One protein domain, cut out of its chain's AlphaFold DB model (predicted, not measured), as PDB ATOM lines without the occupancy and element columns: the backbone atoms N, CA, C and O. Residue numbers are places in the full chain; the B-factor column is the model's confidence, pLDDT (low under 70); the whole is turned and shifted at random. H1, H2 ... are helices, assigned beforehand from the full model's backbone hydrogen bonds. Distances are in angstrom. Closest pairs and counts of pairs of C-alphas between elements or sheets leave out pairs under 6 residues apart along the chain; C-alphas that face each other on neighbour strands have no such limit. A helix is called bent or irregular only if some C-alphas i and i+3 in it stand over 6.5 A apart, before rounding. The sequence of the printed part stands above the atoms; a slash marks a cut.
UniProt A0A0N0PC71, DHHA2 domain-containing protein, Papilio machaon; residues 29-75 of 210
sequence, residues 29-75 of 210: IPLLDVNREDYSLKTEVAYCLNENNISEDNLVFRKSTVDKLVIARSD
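Overview. This is residues 29 to 75 of the 210 residues of the protein "DHHA2 domain-containing protein" of Papilio machaon (UniProt A0A0N0PC71). What does one see first? A single helix, H3, juts as an arm from a small body, residues 67 to 75 standing free; in the body, H1 and H2 make an L, and the link after H2, residues 52 to 61, folds back to the first printed residues, where residues 60 to 61 pair parallel with residues 31 to 32. What are the counts and the size? The printed part has 47 residues with three named helices, in the order H1, H2, H3, and no named strand; the class is all helix. The whole is loose, with a radius of gyration of the C-alphas of 12.2 A, and spans 39 by 19 by 12 A, the arm making much of the length.

Arrangement. What does the longest helix touch? H3, residues 62 to 74, touches no helix. It is apart from H2, residues 43 to 51, and only just apart from H1, residues 36 to 41, at 8.1 A. How do the other two stand? H1 and H2 are close but not clearly touching, about perpendicular at 80 degrees; their closest C-alphas, those of Ser 40 and Ala 46, are 6.9 A apart. Are the helix backbones well formed? In H2 and H3 every O i to N i+4 pair is within hydrogen-bond range; in H1 0 of 2 are, and 2 of 3 O i to N i+3 pairs.

Along the chain. Where is H3? It measures 18.0 A from C-alpha 62 at (-40.557, -15.812, -13.989) to C-alpha 74 at (-56.475, -23.924, -11.555). And the others? H2 measures 12.2 A. H1 measures 9.9 A from C-alpha 36 at (-35.311, -14.790, -7.123) and is irregular: C-alphas 37 and 40 are 7.2 A apart.

Size, cuts and confidence. How far does it reach? The two C-alphas farthest apart, those of Glu 51 and Asp 75, are 39.0 A apart. Is it continuous and confident? The printed part has no cut; H1 to H2 is a tight link and H2 to H3 a short one. The mean pLDDT of the printed part is 84.5, and residues 29 to 30 are under 70.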
ATOM      1  N   ILE A  29     -45.743  -6.398 -18.033       67.12
ATOM      2  CA  ILE A  29     -45.156  -6.830 -16.762       67.12
ATOM      3  C   ILE A  29     -43.698  -7.223 -17.046       67.12
ATOM      4  O   ILE A  29     -43.486  -8.217 -17.746       67.12
ATOM      5  N   PRO A  30     -42.696  -6.464 -16.568       69.19
ATOM      6  CA  PRO A  30     -41.291  -6.790 -16.792       69.19
ATOM      7  C   PRO A  30     -40.932  -8.051 -16.004       69.19
ATOM      8  O   PRO A  30     -40.937  -8.043 -14.777       69.19
ATOM      9  N   LEU A  31     -40.662  -9.141 -16.720       75.62
ATOM     10  CA  LEU A  31     -40.410 -10.457 -16.147       75.62
ATOM     11  C   LEU A  31     -38.923 -10.798 -16.259       75.62
ATOM     12  O   LEU A  31     -38.388 -10.869 -17.366       75.62
ATOM     13  N   LEU A  32     -38.267 -11.049 -15.131       85.50
ATOM     14  CA  LEU A  32     -36.892 -11.532 -15.110       85.50
ATOM     15  C   LEU A  32     -36.864 -13.056 -15.251       85.50
ATOM     16  O   LEU A  32     -37.481 -13.780 -14.464       85.50
ATOM     17  N   ASP A  33     -36.125 -13.537 -16.251       83.94
ATOM     18  CA  ASP A  33     -35.906 -14.962 -16.523       83.94
ATOM     19  C   ASP A  33     -34.779 -15.532 -15.645       83.94
ATOM     20  O   ASP A  33     -33.746 -16.000 -16.117       83.94
ATOM     21  N   VAL A  34     -34.950 -15.397 -14.330       85.25
ATOM     22  CA  VAL A  34     -34.043 -15.896 -13.290       85.25
ATOM     23  C   VAL A  34     -34.875 -16.252 -12.057       85.25
ATOM     24  O   VAL A  34     -35.961 -15.692 -11.853       85.25
ATOM     25  N   ASN A  35     -34.416 -17.196 -11.236       84.19
ATOM     26  CA  ASN A  35     -35.024 -17.383  -9.922       84.19
ATOM     27  C   ASN A  35     -34.697 -16.179  -9.038       84.19
ATOM     28  O   ASN A  35     -33.629 -15.586  -9.162       84.19
ATOM     29  N   ARG A  36     -35.589 -15.851  -8.100       86.50
ATOM     30  CA  ARG A  36     -35.311 -14.790  -7.123       86.50
ATOM     31  C   ARG A  36     -34.046 -15.097  -6.310       86.50
ATOM     32  O   ARG A  36     -33.245 -14.204  -6.094       86.50
ATOM     33  N   GLU A  37     -33.840 -16.361  -5.940       87.69
ATOM     34  CA  GLU A  37     -32.647 -16.823  -5.211       87.69
ATOM     35  C   GLU A  37     -31.333 -16.650  -5.997       87.69
ATOM     36  O   GLU A  37     -30.289 -16.420  -5.397       87.69
ATOM     37  N   ASP A  38     -31.404 -16.659  -7.331       89.00
ATOM     38  CA  ASP A  38     -30.254 -16.512  -8.231       89.00
ATOM     39  C   ASP A  38     -30.088 -15.066  -8.738       89.00
ATOM     40  O   ASP A  38     -29.199 -14.781  -9.544       89.00
ATOM     41  N   TYR A  39     -30.947 -14.130  -8.309       89.12
ATOM     42  CA  TYR A  39     -30.923 -12.740  -8.778       89.12
ATOM     43  C   TYR A  39     -29.588 -12.052  -8.480       89.12
ATOM     44  O   TYR A  39     -29.048 -11.355  -9.337       89.12
ATOM     45  N   SER A  40     -29.015 -12.313  -7.302       87.31
ATOM     46  CA  SER A  40     -27.720 -11.772  -6.876       87.31
ATOM     47  C   SER A  40     -26.556 -12.208  -7.774       87.31
ATOM     48  O   SER A  40     -25.559 -11.494  -7.875       87.31
ATOM     49  N   LEU A  41     -26.692 -13.333  -8.489       89.44
ATOM     50  CA  LEU A  41     -25.703 -13.805  -9.464       89.44
ATOM     51  C   LEU A  41     -25.712 -12.969 -10.756       89.44
ATOM     52  O   LEU A  41     -24.769 -13.033 -11.542       89.44
ATOM     53  N   LYS A  42     -26.762 -12.174 -11.001       88.00
ATOM     54  CA  LYS A  42     -26.883 -11.275 -12.159       88.00
ATOM     55  C   LYS A  42     -26.330  -9.887 -11.823       88.00
ATOM     56  O   LYS A  42     -27.063  -8.902 -11.870       88.00
ATOM     57  N   THR A  43     -25.039  -9.809 -11.502       89.94
ATOM     58  CA  THR A  43     -24.370  -8.597 -10.984       89.94
ATOM     59  C   THR A  43     -24.581  -7.352 -11.852       89.94
ATOM     60  O   THR A  43     -24.955  -6.310 -11.324       89.94
ATOM     61  N   GLU A  44     -24.436  -7.454 -13.175       91.19
ATOM     62  CA  GLU A  44     -24.663  -6.332 -14.105       91.19
ATOM     63  C   GLU A  44     -26.122  -5.855 -14.112       91.19
ATOM     64  O   GLU A  44     -26.402  -4.657 -14.129       91.19
ATOM     65  N   VAL A  45     -27.070  -6.796 -14.068       86.31
ATOM     66  CA  VAL A  45     -28.510  -6.501 -14.067       86.31
ATOM     67  C   VAL A  45     -28.915  -5.870 -12.739       86.31
ATOM     68  O   VAL A  45     -29.640  -4.878 -12.732       86.31
ATOM     69  N   ALA A  46     -28.435  -6.422 -11.623       87.38
ATOM     70  CA  ALA A  46     -28.677  -5.889 -10.291       87.38
ATOM     71  C   ALA A  46     -28.105  -4.475 -10.143       87.38
ATOM     72  O   ALA A  46     -28.811  -3.576  -9.687       87.38
ATOM     73  N   TYR A  47     -26.875  -4.256 -10.621       88.88
ATOM     74  CA  TYR A  47     -26.247  -2.938 -10.647       88.88
ATOM     75  C   TYR A  47     -27.068  -1.935 -11.469       88.88
ATOM     76  O   TYR A  47     -27.458  -0.891 -10.954       88.88
ATOM     77  N   CYS A  48     -27.420  -2.279 -12.712       88.62
ATOM     78  CA  CYS A  48     -28.196  -1.408 -13.598       88.62
ATOM     79  C   CYS A  48     -29.569  -1.030 -13.010       88.62
ATOM     80  O   CYS A  48     -29.976   0.130 -13.070       88.62
ATOM     81  N   LEU A  49     -30.289  -1.986 -12.416       88.56
ATOM     82  CA  LEU A  49     -31.593  -1.722 -11.798       88.56
ATOM     83  C   LEU A  49     -31.472  -0.823 -10.561       88.56
ATOM     84  O   LEU A  49     -32.292   0.082 -10.388       88.56
ATOM     85  N   ASN A  50     -30.432  -1.027  -9.749       87.31
ATOM     86  CA  ASN A  50     -30.157  -0.206  -8.575       87.31
ATOM     87  C   ASN A  50     -29.811   1.245  -8.951       87.31
ATOM     88  O   ASN A  50     -30.404   2.167  -8.394       87.31
ATOM     89  N   GLU A  51     -28.947   1.456  -9.951       91.81
ATOM     90  CA  GLU A  51     -28.621   2.796 -10.481       91.81
ATOM     91  C   GLU A  51     -29.874   3.548 -10.970       91.81
ATOM     92  O   GLU A  51     -29.971   4.770 -10.871       91.81
ATOM     93  N   ASN A  52     -30.882   2.814 -11.449       86.25
ATOM     94  CA  ASN A  52     -32.160   3.370 -11.890       86.25
ATOM     95  C   ASN A  52     -33.222   3.462 -10.772       86.25
ATOM     96  O   ASN A  52     -34.388   3.743 -11.060       86.25
ATOM     97  N   ASN A  53     -32.848   3.260  -9.503       86.06
ATOM     98  CA  ASN A  53     -33.741   3.281  -8.335       86.06
ATOM     99  C   ASN A  53     -34.916   2.284  -8.431       86.06
ATOM    100  O   ASN A  53     -36.030   2.555  -7.965       86.06
ATOM    101  N   ILE A  54     -34.693   1.124  -9.054       82.19
ATOM    102  CA  ILE A  54     -35.681   0.046  -9.138       82.19
ATOM    103  C   ILE A  54     -35.403  -0.952  -8.012       82.19
ATOM    104  O   ILE A  54     -34.505  -1.782  -8.114       82.19
ATOM    105  N   SER A  55     -36.200  -0.877  -6.941       83.62
ATOM    106  CA  SER A  55     -36.133  -1.843  -5.832       83.62
ATOM    107  C   SER A  55     -36.426  -3.276  -6.298       83.62
ATOM    108  O   SER A  55     -37.329  -3.495  -7.112       83.62
ATOM    109  N   GLU A  56     -35.720  -4.250  -5.718       82.62
ATOM    110  CA  GLU A  56     -35.932  -5.687  -5.938       82.62
ATOM    111  C   GLU A  56     -37.370  -6.140  -5.608       82.62
ATOM    112  O   GLU A  56     -37.908  -7.067  -6.227       82.62
ATOM    113  N   ASP A  57     -38.041  -5.458  -4.677       82.50
ATOM    114  CA  ASP A  57     -39.441  -5.729  -4.320       82.50
ATOM    115  C   ASP A  57     -40.409  -5.448  -5.477       82.50
ATOM    116  O   ASP A  57     -41.486  -6.037  -5.555       82.50
ATOM    117  N   ASN A  58     -40.005  -4.587  -6.418       79.69
ATOM    118  CA  ASN A  58     -40.777  -4.271  -7.617       79.69
ATOM    119  C   ASN A  58     -40.470  -5.215  -8.794       79.69
ATOM    120  O   ASN A  58     -41.074  -5.072  -9.860       79.69
ATOM    121  N   LEU A  59     -39.536  -6.160  -8.635       83.00
ATOM    122  CA  LEU A  59     -39.146  -7.093  -9.690       83.00
ATOM    123  C   LEU A  59     -40.035  -8.335  -9.699       83.00
ATOM    124  O   LEU A  59     -40.312  -8.968  -8.675       83.00
ATOM    125  N   VAL A  60     -40.449  -8.719 -10.904       82.75
ATOM    126  CA  VAL A  60     -41.286  -9.892 -11.143       82.75
ATOM    127  C   VAL A  60     -40.411 -11.009 -11.699       82.75
ATOM    128  O   VAL A  60     -39.859 -10.902 -12.790       82.75
ATOM    129  N   PHE A  61     -40.291 -12.105 -10.954       85.31
ATOM    130  CA  PHE A  61     -39.463 -13.252 -11.337       85.31
ATOM    131  C   PHE A  61     -40.310 -14.327 -12.010       85.31
ATOM    132  O   PHE A  61     -41.389 -14.673 -11.501       85.31
ATOM    133  N   ARG A  62     -39.816 -14.880 -13.126       78.31
ATOM    134  CA  ARG A  62     -40.557 -15.812 -13.989       78.31
ATOM    135  C   ARG A  62     -41.184 -16.958 -13.221       78.31
ATOM    136  O   ARG A  62     -42.401 -17.097 -13.262       78.31
ATOM    137  N   LYS A  63     -40.371 -17.750 -12.522       79.81
ATOM    138  CA  LYS A  63     -40.817 -18.988 -11.869       79.81
ATOM    139  C   LYS A  63     -41.952 -18.719 -10.882       79.81
ATOM    140  O   LYS A  63     -43.082 -19.133 -11.113       79.81
ATOM    141  N   SER A  64     -41.696 -17.870  -9.883       76.88
ATOM    142  CA  SER A  64     -42.689 -17.531  -8.853       76.88
ATOM    143  C   SER A  64     -43.987 -16.927  -9.410       76.88
ATOM    144  O   SER A  64     -45.059 -17.142  -8.849       76.88
ATOM    145  N   THR A  65     -43.913 -16.177 -10.511       79.94
ATOM    146  CA  THR A  65     -45.081 -15.514 -11.105       79.94
ATOM    147  C   THR A  65     -45.888 -16.473 -11.962       79.94
ATOM    148  O   THR A  65     -47.110 -16.522 -11.844       79.94
ATOM    149  N   VAL A  66     -45.215 -17.262 -12.800       80.12
ATOM    150  CA  VAL A  66     -45.855 -18.295 -13.618       80.12
ATOM    151  C   VAL A  66     -46.535 -19.318 -12.717       80.12
ATOM    152  O   VAL A  66     -47.700 -19.625 -12.952       80.12
ATOM    153  N   ASP A  67     -45.878 -19.756 -11.645       82.56
ATOM    154  CA  ASP A  67     -46.455 -20.705 -10.691       82.56
ATOM    155  C   ASP A  67     -47.713 -20.130 -10.031       82.56
ATOM    156  O   ASP A  67     -48.762 -20.775 -10.030       82.56
ATOM    157  N   LYS A  68     -47.668 -18.873  -9.561       85.31
ATOM    158  CA  LYS A  68     -48.846 -18.177  -9.008       85.31
ATOM    159  C   LYS A  68     -49.989 -18.078 -10.015       85.31
ATOM    160  O   LYS A  68     -51.141 -18.295  -9.649       85.31
ATOM    161  N   LEU A  69     -49.693 -17.765 -11.278       86.12
ATOM    162  CA  LEU A  69     -50.702 -17.680 -12.335       86.12
ATOM    163  C   LEU A  69     -51.297 -19.050 -12.669       86.12
ATOM    164  O   LEU A  69     -52.505 -19.151 -12.866       86.12
ATOM    165  N   VAL A  70     -50.479 -20.104 -12.711       85.75
ATOM    166  CA  VAL A  70     -50.939 -21.484 -12.918       85.75
ATOM    167  C   VAL A  70     -51.843 -21.917 -11.766       85.75
ATOM    168  O   VAL A  70     -52.941 -22.412 -12.022       85.75
ATOM    169  N   ILE A  71     -51.442 -21.649 -10.520       86.31
ATOM    170  CA  ILE A  71     -52.246 -21.922  -9.322       86.31
ATOM    171  C   ILE A  71     -53.574 -21.163  -9.389       86.31
ATOM    172  O   ILE A  71     -54.627 -21.782  -9.293       86.31
ATOM    173  N   ALA A  72     -53.548 -19.852  -9.636       87.44
ATOM    174  CA  ALA A  72     -54.761 -19.037  -9.720       87.44
ATOM    175  C   ALA A  72     -55.687 -19.462 -10.874       87.44
ATOM    176  O   ALA A  72     -56.908 -19.384 -10.757       87.44
ATOM    177  N   ARG A  73     -55.127 -19.935 -11.996       86.19
ATOM    178  CA  ARG A  73     -55.907 -20.462 -13.125       86.19
ATOM    179  C   ARG A  73     -56.619 -21.767 -12.765       86.19
ATOM    180  O   ARG A  73     -57.732 -21.992 -13.245       86.19
ATOM    181  N   SER A  74     -55.961 -22.621 -11.986       86.75
ATOM    182  CA  SER A  74     -56.475 -23.924 -11.555       86.75
ATOM    183  C   SER A  74     -57.321 -23.866 -10.285       86.75
ATOM    184  O   SER A  74     -58.106 -24.786 -10.058       86.75
ATOM    185  N   ASP A  75     -57.246 -22.789  -9.500       90.00
ATOM    186  CA  ASP A  75     -58.150 -22.569  -8.375       90.00
ATOM    187  C   ASP A  75     -59.560 -22.229  -8.874       90.00
ATOM    188  O   ASP A  75     -59.895 -21.115  -9.284       90.00
TER     189      ASP A  75